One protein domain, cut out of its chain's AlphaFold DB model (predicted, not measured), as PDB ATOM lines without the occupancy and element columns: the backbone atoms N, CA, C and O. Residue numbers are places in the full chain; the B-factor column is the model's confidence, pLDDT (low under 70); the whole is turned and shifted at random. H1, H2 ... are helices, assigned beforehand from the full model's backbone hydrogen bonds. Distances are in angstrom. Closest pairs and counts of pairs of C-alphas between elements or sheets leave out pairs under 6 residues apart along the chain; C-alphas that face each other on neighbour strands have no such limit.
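Overview. This is residues 161 to 310 of the 495 residues of the protein "ArsR family transcriptional regulator" of Hymenobacter sp. CCM 8763 (UniProt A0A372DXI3). A long helix, H1, stands in the body of the domain with H2 folded back along one side of it and H8 packed on its first part, residues 161 to 169, on another side; H3 crosses that same end of H1. H4, nearest the middle, runs beside H1 without clearly touching it, the short H5 packs on H3, and H6 leads outward to a long link that folds back to the small H7, with residues 277 to 283 sticking out. The printed part has 150 residues with eight named helices, H1 to H8 in order, and no named strand; the class is all helix. It is compact, with a radius of gyration of the C-alphas of 15.9 A, and spans 49 by 39 by 28 A.

Along the chain. Find C-alpha 161 at (-31.146, -126.216, 41.810); from there H1 runs 30.1 A through residues 161 to 181. Next come H2, residues 184 to 194, 15.3 A, and H3, residues 206 to 220, 20.9 A. Look for H4 at C-alpha 225, (-23.753, -134.102, 38.483); it runs 24.4 A to residue 241. H5 is residues 252 to 256, H6 residues 258 to 272, 21.1 A, and H7 residues 292 to 295. H8, residues 298 to 309, 16.6 A, ends at C-alpha 309, (-28.123, -123.182, 31.217).

Arrangement. Begin at the hub, H1, which touches three helices. It forms a helical hairpin with H2, opposite ways at a shallow tilt of 15 degrees; the closest C-alphas, of Ala 171 and Met 190, are 4.4 A apart. H8 touches residues 161 to 169 of H1, opposite ways at 27 degrees, a shallow tilt, closest at the C-alphas of Ile 161 and Tyr 307, 6.2 A. H3 touches H1 at residues 162 to 163 alone, about perpendicular at 78 degrees, with the C-alphas of Tyr 163 and Phe 211 closest at 6.2 A. H1 and H4 are close but not clearly touching, and so are H1 and H7; in each pair the closest C-alphas are 7.7 A apart. H3 touches H5, closest at the C-alphas of Leu 214 and Ile 256, 5.7 A. H4 and H6 only just touch, with 3 pairs of C-alphas within 8 A, closest Val 232 and Tyr 260 at 6.5 A. H1 and H6 are apart. In H1, H2, H3, H4, H6 and H8 every O i to N i+4 pair is within hydrogen-bond range; H5 has 0 of 1 but 2 of 2 O i to N i+3 pairs, and H7 is too short for an i+4 pair.

Size, cuts and confidence. The C-alphas farthest apart, of Asn 201 and Thr 278, are 51.2 A apart. The printed part has no cut. The long links are H2 to H3, 11 residues, and H6 to H7, 19 residues. Mean pLDDT of the printed part is 80.7; look for values under 70 at residues 270 to 296.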
ATOM      1  N   ILE A 161     -30.600-125.246  42.770       95.44
ATOM      2  CA  ILE A 161     -31.146-126.216  41.810       95.44
ATOM      3  C   ILE A 161     -30.775-127.658  42.198       95.44
ATOM      4  O   ILE A 161     -31.630-128.541  42.160       95.44
ATOM      5  N   LEU A 162     -29.541-127.912  42.658       96.31
ATOM      6  CA  LEU A 162     -29.128-129.237  43.149       96.31
ATOM      7  C   LEU A 162     -29.909-129.686  44.387       96.31
ATOM      8  O   LEU A 162     -30.235-130.868  44.513       96.31
ATOM      9  N   TYR A 163     -30.233-128.757  45.285       94.94
ATOM     10  CA  TYR A 163     -31.102-129.031  46.425       94.94
ATOM     11  C   TYR A 163     -32.507-129.464  45.970       94.94
ATOM     12  O   TYR A 163     -33.021-130.482  46.439       94.94
ATOM     13  N   LYS A 164     -33.109-128.751  45.007       92.44
ATOM     14  CA  LYS A 164     -34.415-129.127  44.439       92.44
ATOM     15  C   LYS A 164     -34.364-130.473  43.714       92.44
ATOM     16  O   LYS A 164     -35.237-131.310  43.941       92.44
ATOM     17  N   LEU A 165     -33.306-130.736  42.944       92.62
ATOM     18  CA  LEU A 165     -33.081-132.033  42.294       92.62
ATOM     19  C   LEU A 165     -32.979-133.175  43.299       92.62
ATOM     20  O   LEU A 165     -33.560-134.234  43.083       92.62
ATOM     21  N   TYR A 166     -32.271-132.972  44.410       94.12
ATOM     22  CA  TYR A 166     -32.175-133.977  45.464       94.12
ATOM     23  C   TYR A 166     -33.548-134.323  46.059       94.12
ATOM     24  O   TYR A 166     -33.846-135.504  46.255       94.12
ATOM     25  N   ASN A 167     -34.393-133.321  46.316       91.44
ATOM     26  CA  ASN A 167     -35.747-133.554  46.821       91.44
ATOM     27  C   ASN A 167     -36.597-134.314  45.796       91.44
ATOM     28  O   ASN A 167     -37.244-135.295  46.162       91.44
ATOM     29  N   GLN A 168     -36.540-133.922  44.517       89.38
ATOM     30  CA  GLN A 168     -37.292-134.593  43.456       89.38
ATOM     31  C   GLN A 168     -36.832-136.045  43.277       89.38
ATOM     32  O   GLN A 168     -37.656-136.955  43.264       89.38
ATOM     33  N   TYR A 169     -35.522-136.303  43.266       90.44
ATOM     34  CA  TYR A 169     -34.999-137.670  43.254       90.44
ATOM     35  C   TYR A 169     -35.438-138.475  44.468       90.44
ATOM     36  O   TYR A 169     -35.829-139.629  44.320       90.44
ATOM     37  N   SER A 170     -35.446-137.877  45.657       90.94
ATOM     38  CA  SER A 170     -35.938-138.549  46.860       90.94
ATOM     39  C   SER A 170     -37.409-138.944  46.728       90.94
ATOM     40  O   SER A 170     -37.749-140.090  47.017       90.94
ATOM     41  N   ALA A 171     -38.259-138.049  46.216       87.69
ATOM     42  CA  ALA A 171     -39.663-138.347  45.944       87.69
ATOM     43  C   ALA A 171     -39.833-139.487  44.928       87.69
ATOM     44  O   ALA A 171     -40.607-140.413  45.172       87.69
ATOM     45  N   MET A 172     -39.080-139.464  43.828       85.50
ATOM     46  CA  MET A 172     -39.142-140.503  42.795       85.50
ATOM     47  C   MET A 172     -38.680-141.867  43.306       85.50
ATOM     48  O   MET A 172     -39.328-142.874  43.034       85.50
ATOM     49  N   PHE A 173     -37.611-141.920  44.105       86.50
ATOM     50  CA  PHE A 173     -37.184-143.167  44.745       86.50
ATOM     51  C   PHE A 173     -38.236-143.701  45.721       86.50
ATOM     52  O   PHE A 173     -38.432-144.912  45.800       86.50
ATOM     53  N   CYS A 174     -38.939-142.825  46.446       87.00
ATOM     54  CA  CYS A 174     -40.079-143.239  47.261       87.00
ATOM     55  C   CYS A 174     -41.221-143.797  46.400       87.00
ATOM     56  O   CYS A 174     -41.761-144.843  46.750       87.00
ATOM     57  N   LYS A 175     -41.556-143.158  45.271       84.31
ATOM     58  CA  LYS A 175     -42.572-143.651  44.323       84.31
ATOM     59  C   LYS A 175     -42.223-145.047  43.809       84.31
ATOM     60  O   LYS A 175     -43.024-145.964  43.933       84.31
ATOM     61  N   TYR A 176     -40.997-145.224  43.331       83.19
ATOM     62  CA  TYR A 176     -40.503-146.508  42.843       83.19
ATOM     63  C   TYR A 176     -40.561-147.595  43.934       83.19
ATOM     64  O   TYR A 176     -41.010-148.712  43.694       83.19
ATOM     65  N   LYS A 177     -40.201-147.261  45.180       82.50
ATOM     66  CA  LYS A 177     -40.326-148.194  46.314       82.50
ATOM     67  C   LYS A 177     -41.764-148.543  46.662       82.50
ATOM     68  O   LYS A 177     -42.038-149.693  47.006       82.50
ATOM     69  N   PHE A 178     -42.672-147.578  46.582       83.12
ATOM     70  CA  PHE A 178     -44.099-147.844  46.715       83.12
ATOM     71  C   PHE A 178     -44.578-148.793  45.613       83.12
ATOM     72  O   PHE A 178     -45.323-149.723  45.892       83.12
ATOM     73  N   GLU A 179     -44.130-148.609  44.373       83.44
ATOM     74  CA  GLU A 179     -44.505-149.487  43.267       83.44
ATOM     75  C   GLU A 179     -43.997-150.923  43.459       83.44
ATOM     76  O   GLU A 179     -44.763-151.846  43.179       83.44
ATOM     77  N   GLU A 180     -42.785-151.104  44.004       81.88
ATOM     78  CA  GLU A 180     -42.204-152.414  44.351       81.88
ATOM     79  C   GLU A 180     -42.917-153.100  45.535       81.88
ATOM     80  O   GLU A 180     -43.165-154.301  45.494       81.88
ATOM     81  N   THR A 181     -43.216-152.363  46.612       84.75
ATOM     82  CA  THR A 181     -43.638-152.950  47.908       84.75
ATOM     83  C   THR A 181     -45.127-152.816  48.206       84.75
ATOM     84  O   THR A 181     -45.659-153.537  49.044       84.75
ATOM     85  N   LYS A 182     -45.799-151.863  47.554       86.19
ATOM     86  CA  LYS A 182     -47.175-151.420  47.826       86.19
ATOM     87  C   LYS A 182     -47.416-150.927  49.263       86.19
ATOM     88  O   LYS A 182     -48.561-150.787  49.684       86.19
ATOM     89  N   GLU A 183     -46.364-150.586  50.013       81.00
ATOM     90  CA  GLU A 183     -46.485-150.076  51.384       81.00
ATOM     91  C   GLU A 183     -46.788-148.566  51.422       81.00
ATOM     92  O   GLU A 183     -45.982-147.738  50.985       81.00
ATOM     93  N   GLY A 184     -47.907-148.177  52.043       75.25
ATOM     94  CA  GLY A 184     -48.353-146.773  52.121       75.25
ATOM     95  C   GLY A 184     -47.369-145.798  52.792       75.25
ATOM     96  O   GLY A 184     -47.418-144.594  52.538       75.25
ATOM     97  N   PHE A 185     -46.420-146.299  53.591       85.56
ATOM     98  CA  PHE A 185     -45.323-145.505  54.158       85.56
ATOM     99  C   PHE A 185     -44.498-144.776  53.084       85.56
ATOM    100  O   PHE A 185     -44.108-143.619  53.271       85.56
ATOM    101  N   TYR A 186     -44.243-145.429  51.947       82.44
ATOM    102  CA  TYR A 186     -43.485-144.824  50.854       82.44
ATOM    103  C   TYR A 186     -44.269-143.707  50.167       82.44
ATOM    104  O   TYR A 186     -43.672-142.692  49.814       82.44
ATOM    105  N   THR A 187     -45.595-143.824  50.074       80.50
ATOM    106  CA  THR A 187     -46.475-142.757  49.575       80.50
ATOM    107  C   THR A 187     -46.420-141.525  50.474       80.50
ATOM    108  O   THR A 187     -46.260-140.411  49.977       80.50
ATOM    109  N   ALA A 188     -46.457-141.708  51.799       79.94
ATOM    110  CA  ALA A 188     -46.323-140.603  52.751       79.94
ATOM    111  C   ALA A 188     -44.952-139.909  52.639       79.94
ATOM    112  O   ALA A 188     -44.867-138.680  52.627       79.94
ATOM    113  N   LYS A 189     -43.863-140.678  52.488       83.94
ATOM    114  CA  LYS A 189     -42.522-140.112  52.257       83.94
ATOM    115  C   LYS A 189     -42.384-139.418  50.905       83.94
ATOM    116  O   LYS A 189     -41.753-138.368  50.834       83.94
ATOM    117  N   MET A 190     -42.969-139.976  49.849       82.31
ATOM    118  CA  MET A 190     -43.020-139.341  48.534       82.31
ATOM    119  C   MET A 190     -43.696-137.975  48.641       82.31
ATOM    120  O   MET A 190     -43.107-136.979  48.232       82.31
ATOM    121  N   GLN A 191     -44.880-137.912  49.260       79.25
ATOM    122  CA  GLN A 191     -45.596-136.657  49.496       79.25
ATOM    123  C   GLN A 191     -44.774-135.678  50.338       79.25
ATOM    124  O   GLN A 191     -44.733-134.495  50.015       79.25
ATOM    125  N   TYR A 192     -44.067-136.154  51.366       83.38
ATOM    126  CA  TYR A 192     -43.162-135.316  52.153       83.38
ATOM    127  C   TYR A 192     -42.087-134.655  51.283       83.38
ATOM    128  O   TYR A 192     -41.935-133.442  51.350       83.38
ATOM    129  N   TYR A 193     -41.379-135.409  50.436       83.12
ATOM    130  CA  TYR A 193     -40.338-134.842  49.569       83.12
ATOM    131  C   TYR A 193     -40.911-133.962  48.450       83.12
ATOM    132  O   TYR A 193     -40.357-132.897  48.170       83.12
ATOM    133  N   MET A 194     -42.051-134.351  47.869       75.38
ATOM    134  CA  MET A 194     -42.779-133.544  46.882       75.38
ATOM    135  C   MET A 194     -43.330-132.246  47.463       75.38
ATOM    136  O   MET A 194     -43.548-131.308  46.710       75.38
ATOM    137  N   ASN A 195     -43.561-132.172  48.771       72.19
ATOM    138  CA  ASN A 195     -44.074-130.982  49.447       72.19
ATOM    139  C   ASN A 195     -43.023-130.308  50.326       72.19
ATOM    140  O   ASN A 195     -43.364-129.375  51.043       72.19
ATOM    141  N   TYR A 196     -41.766-130.766  50.293       76.38
ATOM    142  CA  TYR A 196     -40.754-130.312  51.235       76.38
ATOM    143  C   TYR A 196     -40.445-128.828  50.995       76.38
ATOM    144  O   TYR A 196     -39.830-128.494  49.969       76.38
ATOM    145  N   PRO A 197     -40.887-127.922  51.887       70.56
ATOM    146  CA  PRO A 197     -40.704-126.502  51.664       70.56
ATOM    147  C   PRO A 197     -39.217-126.173  51.743       70.56
ATOM    148  O   PRO A 197     -38.451-126.831  52.452       70.56
ATOM    149  N   THR A 198     -38.803-125.134  51.019       79.19
ATOM    150  CA  THR A 198     -37.462-124.577  51.205       79.19
ATOM    151  C   THR A 198     -37.315-124.164  52.682       79.19
ATOM    152  O   THR A 198     -38.176-123.437  53.182       79.19
ATOM    153  N   PRO A 199     -36.282-124.630  53.409       82.38
ATOM    154  CA  PRO A 199     -36.092-124.286  54.811       82.38
ATOM    155  C   PRO A 199     -36.025-122.774  55.034       82.38
ATOM    156  O   PRO A 199     -35.423-122.056  54.234       82.38
ATOM    157  N   LYS A 200     -36.559-122.299  56.167       80.81
ATOM    158  CA  LYS A 200     -36.338-120.913  56.609       80.81
ATOM    159  C   LYS A 200     -34.843-120.638  56.735       80.81
ATOM    160  O   LYS A 200     -34.096-121.492  57.221       80.81
ATOM    161  N   ASN A 201     -34.418-119.441  56.340       86.38
ATOM    162  CA  ASN A 201     -33.006-119.055  56.298       86.38
ATOM    163  C   ASN A 201     -32.131-120.017  55.474       86.38
ATOM    164  O   ASN A 201     -30.998-120.316  55.867       86.38
ATOM    165  N   PHE A 202     -32.653-120.526  54.352       91.50
ATOM    166  CA  PHE A 202     -32.026-121.564  53.531       91.50
ATOM    167  C   PHE A 202     -30.523-121.365  53.298       91.50
ATOM    168  O   PHE A 202     -29.753-122.302  53.499       91.50
ATOM    169  N   PHE A 203     -30.072-120.155  52.960       93.31
ATOM    170  CA  PHE A 203     -28.658-119.891  52.653       93.31
ATOM    171  C   PHE A 203     -27.727-120.013  53.871       93.31
ATOM    172  O   PHE A 203     -26.511-120.103  53.725       93.31
ATOM    173  N   SER A 204     -28.281-120.058  55.086       91.62
ATOM    174  CA  SER A 204     -27.549-120.324  56.333       91.62
ATOM    175  C   SER A 204     -27.567-121.799  56.754       91.62
ATOM    176  O   SER A 204     -26.956-122.160  57.761       91.62
ATOM    177  N   THR A 205     -28.269-122.665  56.021       92.94
ATOM    178  CA  THR A 205     -28.460-124.067  56.411       92.94
ATOM    179  C   THR A 205     -27.250-124.951  56.105       92.94
ATOM    180  O   THR A 205     -26.397-124.663  55.252       92.94
ATOM    181  N   LYS A 206     -27.186-126.094  56.802       91.69
ATOM    182  CA  LYS A 206     -26.194-127.139  56.515       91.69
ATOM    183  C   LYS A 206     -26.446-127.750  55.140       91.69
ATOM    184  O   LYS A 206     -25.493-128.058  54.432       91.69
ATOM    185  N   GLU A 207     -27.710-127.880  54.760       91.44
ATOM    186  CA  GLU A 207     -28.172-128.366  53.468       91.44
ATOM    187  C   GLU A 207     -27.597-127.505  52.343       91.44
ATOM    188  O   GLU A 207     -26.875-128.033  51.497       91.44
ATOM    189  N   PHE A 208     -27.807-126.184  52.376       95.38
ATOM    190  CA  PHE A 208     -27.226-125.282  51.378       95.38
ATOM    191  C   PHE A 208     -25.700-125.420  51.303       95.38
ATOM    192  O   PHE A 208     -25.139-125.562  50.218       95.38
ATOM    193  N   THR A 209     -25.027-125.473  52.456       95.25
ATOM    194  CA  THR A 209     -23.566-125.646  52.518       95.25
ATOM    195  C   THR A 209     -23.108-126.935  51.822       95.25
ATOM    196  O   THR A 209     -22.086-126.943  51.131       95.25
ATOM    197  N   ILE A 210     -23.860-128.028  51.978       96.69
ATOM    198  CA  ILE A 210     -23.585-129.310  51.318       96.69
ATOM    199  C   ILE A 210     -23.741-129.180  49.801       96.69
ATOM    200  O   ILE A 210     -22.826-129.567  49.075       96.69
ATOM    201  N   PHE A 211     -24.850-128.619  49.312       97.75
ATOM    202  CA  PHE A 211     -25.093-128.499  47.869       97.75
ATOM    203  C   PHE A 211     -24.161-127.491  47.191       97.75
ATOM    204  O   PHE A 211     -23.707-127.729  46.072       97.75
ATOM    205  N   TYR A 212     -23.779-126.421  47.887       97.25
ATOM    206  CA  TYR A 212     -22.763-125.489  47.410       97.25
ATOM    207  C   TYR A 212     -21.384-126.153  47.321       97.25
ATOM    208  O   TYR A 212     -20.662-125.985  46.340       97.25
ATOM    209  N   LYS A 213     -21.023-126.999  48.295       96.75
ATOM    210  CA  LYS A 213     -19.799-127.806  48.205       96.75
ATOM    211  C   LYS A 213     -19.872-128.844  47.081       96.75
ATOM    212  O   LYS A 213     -18.879-129.038  46.386       96.75
ATOM    213  N   LEU A 214     -21.024-129.488  46.882       96.94
ATOM    214  CA  LEU A 214     -21.243-130.420  45.774       96.94
ATOM    215  C   LEU A 214     -21.023-129.728  44.426       96.94
ATOM    216  O   LEU A 214     -20.290-130.257  43.598       96.94
ATOM    217  N   GLN A 215     -21.583-128.532  44.231       95.94
ATOM    218  CA  GLN A 215     -21.381-127.734  43.018       95.94
ATOM    219  C   GLN A 215     -19.890-127.476  42.741       95.94
ATOM    220  O   GLN A 215     -19.444-127.633  41.602       95.94
ATOM    221  N   LYS A 216     -19.097-127.165  43.773       94.62
ATOM    222  CA  LYS A 216     -17.646-126.966  43.624       94.62
ATOM    223  C   LYS A 216     -16.920-128.247  43.234       94.62
ATOM    224  O   LYS A 216     -16.103-128.217  42.321       94.62
ATOM    225  N   LEU A 217     -17.248-129.363  43.882       93.56
ATOM    226  CA  LEU A 217     -16.641-130.669  43.601       93.56
ATOM    227  C   LEU A 217     -16.966-131.155  42.186       93.56
ATOM    228  O   LEU A 217     -16.108-131.705  41.504       93.56
ATOM    229  N   VAL A 218     -18.198-130.927  41.735       90.75
ATOM    230  CA  VAL A 218     -18.636-131.235  40.371       90.75
ATOM    231  C   VAL A 218     -17.774-130.502  39.348       90.75
ATOM    232  O   VAL A 218     -17.319-131.121  38.388       90.75
ATOM    233  N   LYS A 219     -17.506-129.211  39.584       89.69
ATOM    234  CA  LYS A 219     -16.633-128.395  38.735       89.69
ATOM    235  C   LYS A 219     -15.172-128.848  38.805       89.69
ATOM    236  O   LYS A 219     -14.532-128.972  37.771       89.69
ATOM    237  N   GLU A 220     -14.658-129.113  40.005       91.38
ATOM    238  CA  GLU A 220     -13.270-129.538  40.242       91.38
ATOM    239  C   GLU A 220     -12.938-130.864  39.546       91.38
ATOM    240  O   GLU A 220     -11.893-130.991  38.913       91.38
ATOM    241  N   TYR A 221     -13.841-131.843  39.627       86.94
ATOM    242  CA  TYR A 221     -13.631-133.181  39.071       86.94
ATOM    243  C   TYR A 221     -14.264-133.393  37.690       86.94
ATOM    244  O   TYR A 221     -14.226-134.516  37.188       86.94
ATOM    245  N   ASN A 222     -14.854-132.353  37.087       85.75
ATOM    246  CA  ASN A 222     -15.593-132.422  35.822       85.75
ATOM    247  C   ASN A 222     -16.618-133.578  35.788       85.75
ATOM    248  O   ASN A 222     -16.634-134.422  34.892       85.75
ATOM    249  N   ILE A 223     -17.440-133.661  36.834       86.44
ATOM    250  CA  ILE A 223     -18.424-134.731  37.015       86.44
ATOM    251  C   ILE A 223     -19.744-134.343  36.339       86.44
ATOM    252  O   ILE A 223     -20.239-133.235  36.521       86.44
ATOM    253  N   ASN A 224     -20.399-135.279  35.645       87.88
ATOM    254  CA  ASN A 224     -21.815-135.106  35.321       87.88
ATOM    255  C   ASN A 224     -22.639-135.253  36.612       87.88
ATOM    256  O   ASN A 224     -22.829-136.364  37.117       87.88
ATOM    257  N   VAL A 225     -23.107-134.129  37.163       91.44
ATOM    258  CA  VAL A 225     -23.753-134.102  38.483       91.44
ATOM    259  C   VAL A 225     -25.034-134.930  38.545       91.44
ATOM    260  O   VAL A 225     -25.283-135.575  39.561       91.44
ATOM    261  N   PHE A 226     -25.813-134.982  37.463       90.06
ATOM    262  CA  PHE A 226     -27.070-135.730  37.429       90.06
ATOM    263  C   PHE A 226     -26.804-137.231  37.539       90.06
ATOM    264  O   PHE A 226     -27.321-137.888  38.445       90.06
ATOM    265  N   LYS A 227     -25.905-137.754  36.694       86.31
ATOM    266  CA  LYS A 227     -25.475-139.160  36.743       86.31
ATOM    267  C   LYS A 227     -24.836-139.499  38.088       86.31
ATOM    268  O   LYS A 227     -25.072-140.577  38.629       86.31
ATOM    269  N   TYR A 228     -24.045-138.582  38.644       90.06
ATOM    270  CA  TYR A 228     -23.427-138.763  39.954       90.06
ATOM    271  C   TYR A 228     -24.459-138.893  41.075       90.06
ATOM    272  O   TYR A 228     -24.425-139.878  41.813       90.06
ATOM    273  N   MET A 229     -25.388-137.941  41.191       91.88
ATOM    274  CA  MET A 229     -26.426-137.971  42.224       91.88
ATOM    275  C   MET A 229     -27.254-139.251  42.116       91.88
ATOM    276  O   MET A 229     -27.362-139.980  43.099       91.88
ATOM    277  N   GLN A 230     -27.745-139.587  40.919       87.69
ATOM    278  CA  GLN A 230     -28.503-140.821  40.677       87.69
ATOM    279  C   GLN A 230     -27.716-142.074  41.091       87.69
ATOM    280  O   GLN A 230     -28.253-142.953  41.767       87.69
ATOM    281  N   ASN A 231     -26.423-142.134  40.762       85.00
ATOM    282  CA  ASN A 231     -25.548-143.226  41.181       85.00
ATOM    283  C   ASN A 231     -25.413-143.313  42.712       85.00
ATOM    284  O   ASN A 231     -25.408-144.415  43.258       85.00
ATOM    285  N   VAL A 232     -25.325-142.188  43.431       89.88
ATOM    286  CA  VAL A 232     -25.296-142.206  44.905       89.88
ATOM    287  C   VAL A 232     -26.591-142.778  45.476       89.88
ATOM    288  O   VAL A 232     -26.519-143.626  46.365       89.88
ATOM    289  N   PHE A 233     -27.754-142.378  44.955       89.81
ATOM    290  CA  PHE A 233     -29.032-142.943  45.395       89.81
ATOM    291  C   PHE A 233     -29.098-144.456  45.154       89.81
ATOM    292  O   PHE A 233     -29.381-145.200  46.091       89.81
ATOM    293  N   LYS A 234     -28.746-144.928  43.950       82.94
ATOM    294  CA  LYS A 234     -28.744-146.367  43.634       82.94
ATOM    295  C   LYS A 234     -27.783-147.165  44.513       82.94
ATOM    296  O   LYS A 234     -28.142-148.231  44.999       82.94
ATOM    297  N   ASN A 235     -26.590-146.634  44.780       84.12
ATOM    298  CA  ASN A 235     -25.639-147.275  45.689       84.12
ATOM    299  C   ASN A 235     -26.191-147.410  47.114       84.12
ATOM    300  O   ASN A 235     -25.920-148.403  47.783       84.12
ATOM    301  N   VAL A 236     -26.924-146.408  47.606       88.56
ATOM    302  CA  VAL A 236     -27.525-146.480  48.943       88.56
ATOM    303  C   VAL A 236     -28.700-147.448  48.977       88.56
ATOM    304  O   VAL A 236     -28.779-148.223  49.926       88.56
ATOM    305  N   ASP A 237     -29.554-147.457  47.953       84.88
ATOM    306  CA  ASP A 237     -30.635-148.441  47.843       84.88
ATOM    307  C   ASP A 237     -30.083-149.872  47.777       84.88
ATOM    308  O   ASP A 237     -30.547-150.750  48.497       84.88
ATOM    309  N   TYR A 238     -29.027-150.103  46.995       83.44
ATOM    310  CA  TYR A 238     -28.344-151.395  46.950       83.44
ATOM    311  C   TYR A 238     -27.756-151.784  48.315       83.44
ATOM    312  O   TYR A 238     -27.973-152.899  48.789       83.44
ATOM    313  N   GLU A 239     -27.038-150.871  48.982       84.25
ATOM    314  CA  GLU A 239     -26.516-151.117  50.334       84.25
ATOM    315  C   GLU A 239     -27.654-151.420  51.327       84.25
ATOM    316  O   GLU A 239     -27.477-152.238  52.226       84.25
ATOM    317  N   TYR A 240     -28.828-150.806  51.162       85.38
ATOM    318  CA  TYR A 240     -30.017-151.081  51.966       85.38
ATOM    319  C   TYR A 240     -30.609-152.471  51.691       85.38
ATOM    320  O   TYR A 240     -30.812-153.229  52.636       85.38
ATOM    321  N   ARG A 241     -30.821-152.841  50.419       81.88
ATOM    322  CA  ARG A 241     -31.373-154.155  50.026       81.88
ATOM    323  C   ARG A 241     -30.519-155.325  50.520       81.88
ATOM    324  O   ARG A 241     -31.060-156.365  50.869       81.88
ATOM    325  N   ASN A 242     -29.202-155.141  50.593       82.25
ATOM    326  CA  ASN A 242     -28.264-156.150  51.095       82.25
ATOM    327  C   ASN A 242     -28.036-156.088  52.618       82.25
ATOM    328  O   ASN A 242     -27.143-156.753  53.138       82.25
ATOM    329  N   GLY A 243     -28.784-155.257  53.352       82.88
ATOM    330  CA  GLY A 243     -28.672-155.145  54.810       82.88
ATOM    331  C   GLY A 243     -27.435-154.392  55.320       82.88
ATOM    332  O   GLY A 243     -27.234-154.292  56.529       82.88
ATOM    333  N   TYR A 244     -26.620-153.803  54.438       82.69
ATOM    334  CA  TYR A 244     -25.454-152.994  54.820       82.69
ATOM    335  C   TYR A 244     -25.838-151.604  55.350       82.69
ATOM    336  O   TYR A 244     -25.057-150.970  56.066       82.69
ATOM    337  N   LYS A 245     -27.029-151.102  55.000       84.62
ATOM    338  CA  LYS A 245     -27.573-149.826  55.486       84.62
ATOM    339  C   LYS A 245     -29.001-149.953  55.986       84.62
ATOM    340  O   LYS A 245     -29.791-150.722  55.469       84.62
ATOM    341  N   LYS A 246     -29.346-149.096  56.954       85.56
ATOM    342  CA  LYS A 246     -30.703-148.984  57.517       85.56
ATOM    343  C   LYS A 246     -31.648-148.098  56.696       85.56
ATOM    344  O   LYS A 246     -32.839-148.067  56.971       85.56
ATOM    345  N   THR A 247     -31.130-147.330  55.736       85.69
ATOM    346  CA  THR A 247     -31.908-146.351  54.962       85.69
ATOM    347  C   THR A 247     -31.661-146.522  53.469       85.69
ATOM    348  O   THR A 247     -30.504-146.549  53.057       85.69
ATOM    349  N   TYR A 248     -32.732-146.547  52.673       84.56
ATOM    350  CA  TYR A 248     -32.671-146.643  51.207       84.56
ATOM    351  C   TYR A 248     -32.393-145.302  50.505       84.56
ATOM    352  O   TYR A 248     -31.922-145.288  49.374       84.56
ATOM    353  N   LEU A 249     -32.635-144.167  51.176       90.25
ATOM    354  CA  LEU A 249     -32.296-142.838  50.656       90.25
ATOM    355  C   LEU A 249     -30.934-142.368  51.185       90.25
ATOM    356  O   LEU A 249     -30.655-142.522  52.382       90.25
ATOM    357  N   PRO A 250     -30.085-141.759  50.339       92.25
ATOM    358  CA  PRO A 250     -28.869-141.101  50.793       92.25
ATOM    359  C   PRO A 250     -29.211-139.849  51.598       92.25
ATOM    360  O   PRO A 250     -30.056-139.065  51.183       92.25
ATOM    361  N   GLN A 251     -28.504-139.603  52.699       92.12
ATOM    362  CA  GLN A 251     -28.506-138.279  53.331       92.12
ATOM    363  C   GLN A 251     -27.739-137.276  52.443       92.12
ATOM    364  O   GLN A 251     -26.812-137.695  51.741       92.12
ATOM    365  N   PRO A 252     -28.042-135.961  52.481       93.94
ATOM    366  CA  PRO A 252     -27.389-134.983  51.603       93.94
ATOM    367  C   PRO A 252     -25.853-135.005  51.680       93.94
ATOM    368  O   PRO A 252     -25.165-134.906  50.667       93.94
ATOM    369  N   ASN A 253     -25.289-135.211  52.874       94.25
ATOM    370  CA  ASN A 253     -23.840-135.285  53.102       94.25
ATOM    371  C   ASN A 253     -23.147-136.444  52.359       94.25
ATOM    372  O   ASN A 253     -21.935-136.390  52.149       94.25
ATOM    373  N   TYR A 254     -23.874-137.482  51.937       94.31
ATOM    374  CA  TYR A 254     -23.288-138.580  51.167       94.31
ATOM    375  C   TYR A 254     -22.785-138.096  49.802       94.31
ATOM    376  O   TYR A 254     -21.744-138.572  49.346       94.31
ATOM    377  N   LEU A 255     -23.456-137.099  49.213       94.62
ATOM    378  CA  LEU A 255     -23.110-136.497  47.919       94.62
ATOM    379  C   LEU A 255     -21.751-135.782  47.922       94.62
ATOM    380  O   LEU A 255     -21.175-135.545  46.872       94.62
ATOM    381  N   ILE A 256     -21.225-135.419  49.091       94.31
ATOM    382  CA  ILE A 256     -19.930-134.731  49.218       94.31
ATOM    383  C   ILE A 256     -18.869-135.603  49.894       94.31
ATOM    384  O   ILE A 256     -17.807-135.107  50.276       94.31
ATOM    385  N   SER A 257     -19.166-136.886  50.110       91.94
ATOM    386  CA  SER A 257     -18.248-137.792  50.793       91.94
ATOM    387  C   SER A 257     -17.202-138.359  49.833       91.94
ATOM    388  O   SER A 257     -17.510-138.763  48.709       91.94
ATOM    389  N   GLU A 258     -15.965-138.476  50.317       88.06
ATOM    390  CA  GLU A 258     -14.851-139.055  49.556       88.06
ATOM    391  C   GLU A 258     -15.156-140.488  49.091       88.06
ATOM    392  O   GLU A 258     -14.805-140.865  47.974       88.06
ATOM    393  N   LYS A 259     -15.891-141.266  49.904       86.25
ATOM    394  CA  LYS A 259     -16.341-142.627  49.564       86.25
ATOM    395  C   LYS A 259     -17.142-142.642  48.258       86.25
ATOM    396  O   LYS A 259     -16.811-143.403  47.349       86.25
ATOM    397  N   TYR A 260     -18.206-141.842  48.165       87.88
ATOM    398  CA  TYR A 260     -19.105-141.871  47.007       87.88
ATOM    399  C   TYR A 260     -18.491-141.201  45.775       87.88
ATOM    400  O   TYR A 260     -18.664-141.704  44.666       87.88
ATOM    401  N   ILE A 261     -17.720-140.125  45.960       87.38
ATOM    402  CA  ILE A 261     -16.959-139.486  44.873       87.38
ATOM    403  C   ILE A 261     -15.938-140.473  44.293       87.38
ATOM    404  O   ILE A 261     -15.922-140.712  43.088       87.38
ATOM    405  N   GLY A 262     -15.137-141.117  45.148       82.50
ATOM    406  CA  GLY A 262     -14.126-142.082  44.723       82.50
ATOM    407  C   GLY A 262     -14.720-143.290  43.994       82.50
ATOM    408  O   GLY A 262     -14.170-143.717  42.978       82.50
ATOM    409  N   ARG A 263     -15.863-143.813  44.461       82.44
ATOM    410  CA  ARG A 263     -16.603-144.880  43.759       82.44
ATOM    411  C   ARG A 263     -17.047-144.440  42.366       82.44
ATOM    412  O   ARG A 263     -16.802-145.162  41.404       82.44
ATOM    413  N   TYR A 264     -17.634-143.251  42.241       84.25
ATOM    414  CA  TYR A 264     -18.091-142.746  40.948       84.25
ATOM    415  C   TYR A 264     -16.937-142.504  39.966       84.25
ATOM    416  O   TYR A 264     -17.007-142.925  38.816       84.25
ATOM    417  N   LEU A 265     -15.833-141.900  40.415       83.31
ATOM    418  CA  LEU A 265     -14.665-141.675  39.557       83.31
ATOM    419  C   LEU A 265     -14.028-142.991  39.083       83.31
ATOM    420  O   LEU A 265     -13.583-143.082  37.939       83.31
ATOM    421  N   LYS A 266     -14.001-144.025  39.935       79.88
ATOM    422  CA  LYS A 266     -13.572-145.376  39.536       79.88
ATOM    423  C   LYS A 266     -14.512-145.980  38.495       79.88
ATOM    424  O   LYS A 266     -14.023-146.517  37.508       79.88
ATOM    425  N   TYR A 267     -15.825-145.841  38.689       74.50
ATOM    426  CA  TYR A 267     -16.835-146.290  37.732       74.50
ATOM    427  C   TYR A 267     -16.638-145.642  36.355       74.50
ATOM    428  O   TYR A 267     -16.475-146.354  35.366       74.50
ATOM    429  N   VAL A 268     -16.534-144.309  36.291       74.81
ATOM    430  CA  VAL A 268     -16.316-143.583  35.027       74.81
ATOM    431  C   VAL A 268     -15.037-144.065  34.334       74.81
ATOM    432  O   VAL A 268     -15.064-144.353  33.138       74.81
ATOM    433  N   LYS A 269     -13.935-144.238  35.079       72.38
ATOM    434  CA  LYS A 269     -12.673-144.779  34.543       72.38
ATOM    435  C   LYS A 269     -12.797-146.222  34.041       72.38
ATOM    436  O   LYS A 269     -12.138-146.565  33.066       72.38
ATOM    437  N   GLY A 270     -13.593-147.061  34.704       66.44
ATOM    438  CA  GLY A 270     -13.842-148.448  34.301       66.44
ATOM    439  C   GLY A 270     -14.627-148.545  32.992       66.44
ATOM    440  O   GLY A 270     -14.224-149.284  32.097       66.44
ATOM    441  N   VAL A 271     -15.679-147.728  32.847       63.59
ATOM    442  CA  VAL A 271     -16.485-147.634  31.615       63.59
ATOM    443  C   VAL A 271     -15.629-147.192  30.424       63.59
ATOM    444  O   VAL A 271     -15.661-147.836  29.382       63.59
ATOM    445  N   HIS A 272     -14.793-146.161  30.590       56.06
ATOM    446  CA  HIS A 272     -13.925-145.650  29.513       56.06
ATOM    447  C   HIS A 272     -12.872-146.660  29.029       56.06
ATOM    448  O   HIS A 272     -12.311-146.491  27.951       56.06
ATOM    449  N   LYS A 273     -12.575-147.700  29.815       57.53
ATOM    450  CA  LYS A 273     -11.592-148.735  29.472       57.53
ATOM    451  C   LYS A 273     -12.210-149.979  28.817       57.53
ATOM    452  O   LYS A 273     -11.513-150.981  28.699       57.53
ATOM    453  N   ASN A 274     -13.490-149.953  28.425       52.94
ATOM    454  CA  ASN A 274     -14.222-151.095  27.841       52.94
ATOM    455  C   ASN A 274     -14.202-152.383  28.690       52.94
ATOM    456  O   ASN A 274     -14.496-153.469  28.192       52.94
ATOM    457  N   VAL A 275     -13.927-152.278  29.995       49.75
ATOM    458  CA  VAL A 275     -13.897-153.434  30.913       49.75
ATOM    459  C   VAL A 275     -15.302-154.042  31.099       49.75
ATOM    460  O   VAL A 275     -15.438-155.188  31.517       49.75
ATOM    461  N   ASN A 276     -16.353-153.313  30.709       47.88
ATOM    462  CA  ASN A 276     -17.741-153.778  30.737       47.88
ATOM    463  C   ASN A 276     -18.109-154.777  29.625       47.88
ATOM    464  O   ASN A 276     -19.157-155.405  29.734       47.88
ATOM    465  N   ASN A 277     -17.275-154.978  28.597       42.66
ATOM    466  CA  ASN A 277     -17.630-155.872  27.484       42.66
ATOM    467  C   ASN A 277     -17.358-157.360  27.765       42.66
ATOM    468  O   ASN A 277     -17.771-158.205  26.978       42.66
ATOM    469  N   THR A 278     -16.672-157.708  28.860       42.88
ATOM    470  CA  THR A 278     -16.201-159.090  29.094       42.88
ATOM    471  C   THR A 278     -16.773-159.794  30.325       42.88
ATOM    472  O   THR A 278     -16.342-160.911  30.593       42.88
ATOM    473  N   GLN A 279     -17.707-159.193  31.081       41.94
ATOM    474  CA  GLN A 279     -18.386-159.804  32.253       41.94
ATOM    475  C   GLN A 279     -17.472-160.525  33.278       41.94
ATOM    476  O   GLN A 279     -17.936-161.292  34.118       41.94
ATOM    477  N   LYS A 280     -16.157-160.287  33.267       38.78
ATOM    478  CA  LYS A 280     -15.189-160.952  34.145       38.78
ATOM    479  C   LYS A 280     -14.619-159.912  35.106       38.78
ATOM    480  O   LYS A 280     -13.825-159.068  34.704       38.78
ATOM    481  N   HIS A 281     -15.072-160.013  36.362       39.81
ATOM    482  CA  HIS A 281     -14.807-159.164  37.543       39.81
ATOM    483  C   HIS A 281     -15.796-158.015  37.828       39.81
ATOM    484  O   HIS A 281     -15.392-156.932  38.244       39.81
ATOM    485  N   VAL A 282     -17.103-158.257  37.680       39.84
ATOM    486  CA  VAL A 282     -18.156-157.231  37.841       39.84
ATOM    487  C   VAL A 282     -18.886-157.299  39.198       39.84
ATOM    488  O   VAL A 282     -20.063-157.007  39.289       39.84
ATOM    489  N   GLY A 283     -18.201-157.623  40.300       40.19
ATOM    490  CA  GLY A 283     -18.826-157.549  41.639       40.19
ATOM    491  C   GLY A 283     -19.077-156.113  42.138       40.19
ATOM    492  O   GLY A 283     -19.957-155.888  42.960       40.19
ATOM    493  N   ASP A 284     -18.323-155.132  41.622       41.31
ATOM    494  CA  ASP A 284     -18.329-153.731  42.092       41.31
ATOM    495  C   ASP A 284     -18.818-152.709  41.038       41.31
ATOM    496  O   ASP A 284     -18.955-151.520  41.337       41.31
ATOM    497  N   LEU A 285     -19.048-153.140  39.792       41.50
ATOM    498  CA  LEU A 285     -19.322-152.272  38.632       41.50
ATOM    499  C   LEU A 285     -20.688-152.532  37.967       41.50
ATOM    500  O   LEU A 285     -21.054-151.805  37.047       41.50
ATOM    501  N   GLU A 286     -21.465-153.497  38.468       41.22
ATOM    502  CA  GLU A 286     -22.763-153.949  37.922       41.22
ATOM    503  C   GLU A 286     -23.909-152.924  38.074       41.22
ATOM    504  O   GLU A 286     -25.056-153.174  37.716       41.22
ATOM    505  N   LEU A 287     -23.610-151.717  38.556       46.62
ATOM    506  CA  LEU A 287     -24.551-150.606  38.664       46.62
ATOM    507  C   LEU A 287     -24.655-149.864  37.327       46.62
ATOM    508  O   LEU A 287     -24.287-148.692  37.211       46.62
ATOM    509  N   ILE A 288     -25.169-150.537  36.297       47.62
ATOM    510  CA  ILE A 288     -25.721-149.828  35.142       47.62
ATOM    511  C   ILE A 288     -26.886-149.002  35.686       47.62
ATOM    512  O   ILE A 288     -27.929-149.520  36.089       47.62
ATOM    513  N   VAL A 289     -26.683-147.687  35.786       49.72
ATOM    514  CA  VAL A 289     -27.763-146.774  36.130       49.72
ATOM    515  C   VAL A 289     -28.680-146.752  34.917       49.72
ATOM    516  O   VAL A 289     -28.466-145.954  34.013       49.72
ATOM    517  N   ASP A 290     -29.710-147.598  34.907       54.09
ATOM    518  CA  ASP A 290     -30.859-147.318  34.054       54.09
ATOM    519  C   ASP A 290     -31.496-146.013  34.554       54.09
ATOM    520  O   ASP A 290     -32.153-145.967  35.599       54.09
ATOM    521  N   SER A 291     -31.110-144.911  33.922       59.31
ATOM    522  CA  SER A 291     -31.554-143.566  34.262       59.31
ATOM    523  C   SER A 291     -32.916-143.240  33.651       59.31
ATOM    524  O   SER A 291     -33.391-142.132  33.890       59.31
ATOM    525  N   SER A 292     -33.533-144.188  32.925       63.06
ATOM    526  CA  SER A 292     -34.866-144.069  32.315       63.06
ATOM    527  C   SER A 292     -35.903-143.533  33.305       63.06
ATOM    528  O   SER A 292     -36.606-142.565  33.027       63.06
ATOM    529  N   ILE A 293     -35.872-144.064  34.531       64.12
ATOM    530  CA  ILE A 293     -36.771-143.691  35.627       64.12
ATOM    531  C   ILE A 293     -36.715-142.179  35.909       64.12
ATOM    532  O   ILE A 293     -37.722-141.600  36.291       64.12
ATOM    533  N   PHE A 294     -35.565-141.519  35.715       67.62
ATOM    534  CA  PHE A 294     -35.397-140.076  35.948       67.62
ATOM    535  C   PHE A 294     -35.647-139.220  34.710       67.62
ATOM    536  O   PHE A 294     -35.887-138.024  34.852       67.62
ATOM    537  N   THR A 295     -35.527-139.791  33.511       65.19
ATOM    538  CA  THR A 295     -35.637-139.036  32.257       65.19
ATOM    539  C   THR A 295     -37.074-138.771  31.845       65.19
ATOM    540  O   THR A 295     -37.278-137.928  30.987       65.19
ATOM    541  N   GLU A 296     -38.054-139.442  32.447       69.38
ATOM    542  CA  GLU A 296     -39.476-139.231  32.145       69.38
ATOM    543  C   GLU A 296     -40.126-138.165  33.039       69.38
ATOM    544  O   GLU A 296     -41.122-137.554  32.659       69.38
ATOM    545  N   ASP A 297     -39.548-137.869  34.209       80.44
ATOM    546  CA  ASP A 297     -40.111-136.877  35.130       80.44
ATOM    547  C   ASP A 297     -39.871-135.450  34.628       80.44
ATOM    548  O   ASP A 297     -38.738-135.026  34.378       80.44
ATOM    549  N   LEU A 298     -40.961-134.703  34.470       79.06
ATOM    550  CA  LEU A 298     -40.937-133.353  33.918       79.06
ATOM    551  C   LEU A 298     -40.084-132.389  34.746       79.06
ATOM    552  O   LEU A 298     -39.299-131.613  34.200       79.06
ATOM    553  N   VAL A 299     -40.234-132.446  36.070       84.69
ATOM    554  CA  VAL A 299     -39.585-131.524  37.002       84.69
ATOM    555  C   VAL A 299     -38.094-131.794  37.066       84.69
ATOM    556  O   VAL A 299     -37.303-130.851  37.057       84.69
ATOM    557  N   VAL A 300     -37.684-133.064  37.066       87.75
ATOM    558  CA  VAL A 300     -36.267-133.425  36.931       87.75
ATOM    559  C   VAL A 300     -35.681-132.814  35.669       87.75
ATOM    560  O   VAL A 300     -34.621-132.192  35.729       87.75
ATOM    561  N   GLN A 301     -36.367-132.957  34.538       85.00
ATOM    562  CA  GLN A 301     -35.871-132.467  33.259       85.00
ATOM    563  C   GLN A 301     -35.777-130.934  33.213       85.00
ATOM    564  O   GLN A 301     -34.778-130.398  32.734       85.00
ATOM    565  N   GLN A 302     -36.767-130.220  33.751       87.44
ATOM    566  CA  GLN A 302     -36.726-128.759  33.873       87.44
ATOM    567  C   GLN A 302     -35.581-128.299  34.782       87.44
ATOM    568  O   GLN A 302     -34.817-127.402  34.428       87.44
ATOM    569  N   LEU A 303     -35.391-128.952  35.932       91.62
ATOM    570  CA  LEU A 303     -34.280-128.656  36.837       91.62
ATOM    571  C   LEU A 303     -32.911-128.981  36.215       91.62
ATOM    572  O   LEU A 303     -31.944-128.260  36.461       91.62
ATOM    573  N   HIS A 304     -32.806-130.037  35.399       91.25
ATOM    574  CA  HIS A 304     -31.595-130.334  34.620       91.25
ATOM    575  C   HIS A 304     -31.258-129.208  33.660       91.25
ATOM    576  O   HIS A 304     -30.100-128.795  33.580       91.25
ATOM    577  N   GLN A 305     -32.269-128.703  32.961       88.81
ATOM    578  CA  GLN A 305     -32.112-127.611  32.017       88.81
ATOM    579  C   GLN A 305     -31.672-126.325  32.723       88.81
ATOM    580  O   GLN A 305     -30.652-125.756  32.344       88.81
ATOM    581  N   LEU A 306     -32.345-125.934  33.811       91.38
ATOM    582  CA  LEU A 306     -31.957-124.778  34.632       91.38
ATOM    583  C   LEU A 306     -30.517-124.886  35.136       91.38
ATOM    584  O   LEU A 306     -29.737-123.943  35.028       91.38
ATOM    585  N   TYR A 307     -30.125-126.057  35.645       94.12
ATOM    586  CA  TYR A 307     -28.751-126.270  36.092       94.12
ATOM    587  C   TYR A 307     -27.741-126.153  34.941       94.12
ATOM    588  O   TYR A 307     -26.635-125.659  35.148       94.12
ATOM    589  N   THR A 308     -28.088-126.630  33.746       91.44
ATOM    590  CA  THR A 308     -27.170-126.656  32.599       91.44
ATOM    591  C   THR A 308     -27.007-125.268  31.980       91.44
ATOM    592  O   THR A 308     -25.875-124.858  31.729       91.44
ATOM    593  N   GLU A 309     -28.106-124.531  31.803       89.94
ATOM    594  CA  GLU A 309     -28.123-123.182  31.217       89.94
ATOM    595  C   GLU A 309     -27.576-122.110  32.183       89.94
ATOM    596  O   GLU A 309     -26.955-121.146  31.741       89.94
ATOM    597  N   GLY A 310     -27.714-122.307  33.500       90.06
ATOM    598  CA  GLY A 310     -27.156-121.407  34.517       90.06
ATOM    599  C   GLY A 310     -28.033-120.185  34.819       90.06
ATOM    600  O   GLY A 310     -29.182-120.093  34.393       90.06
TER     601      GLY A 310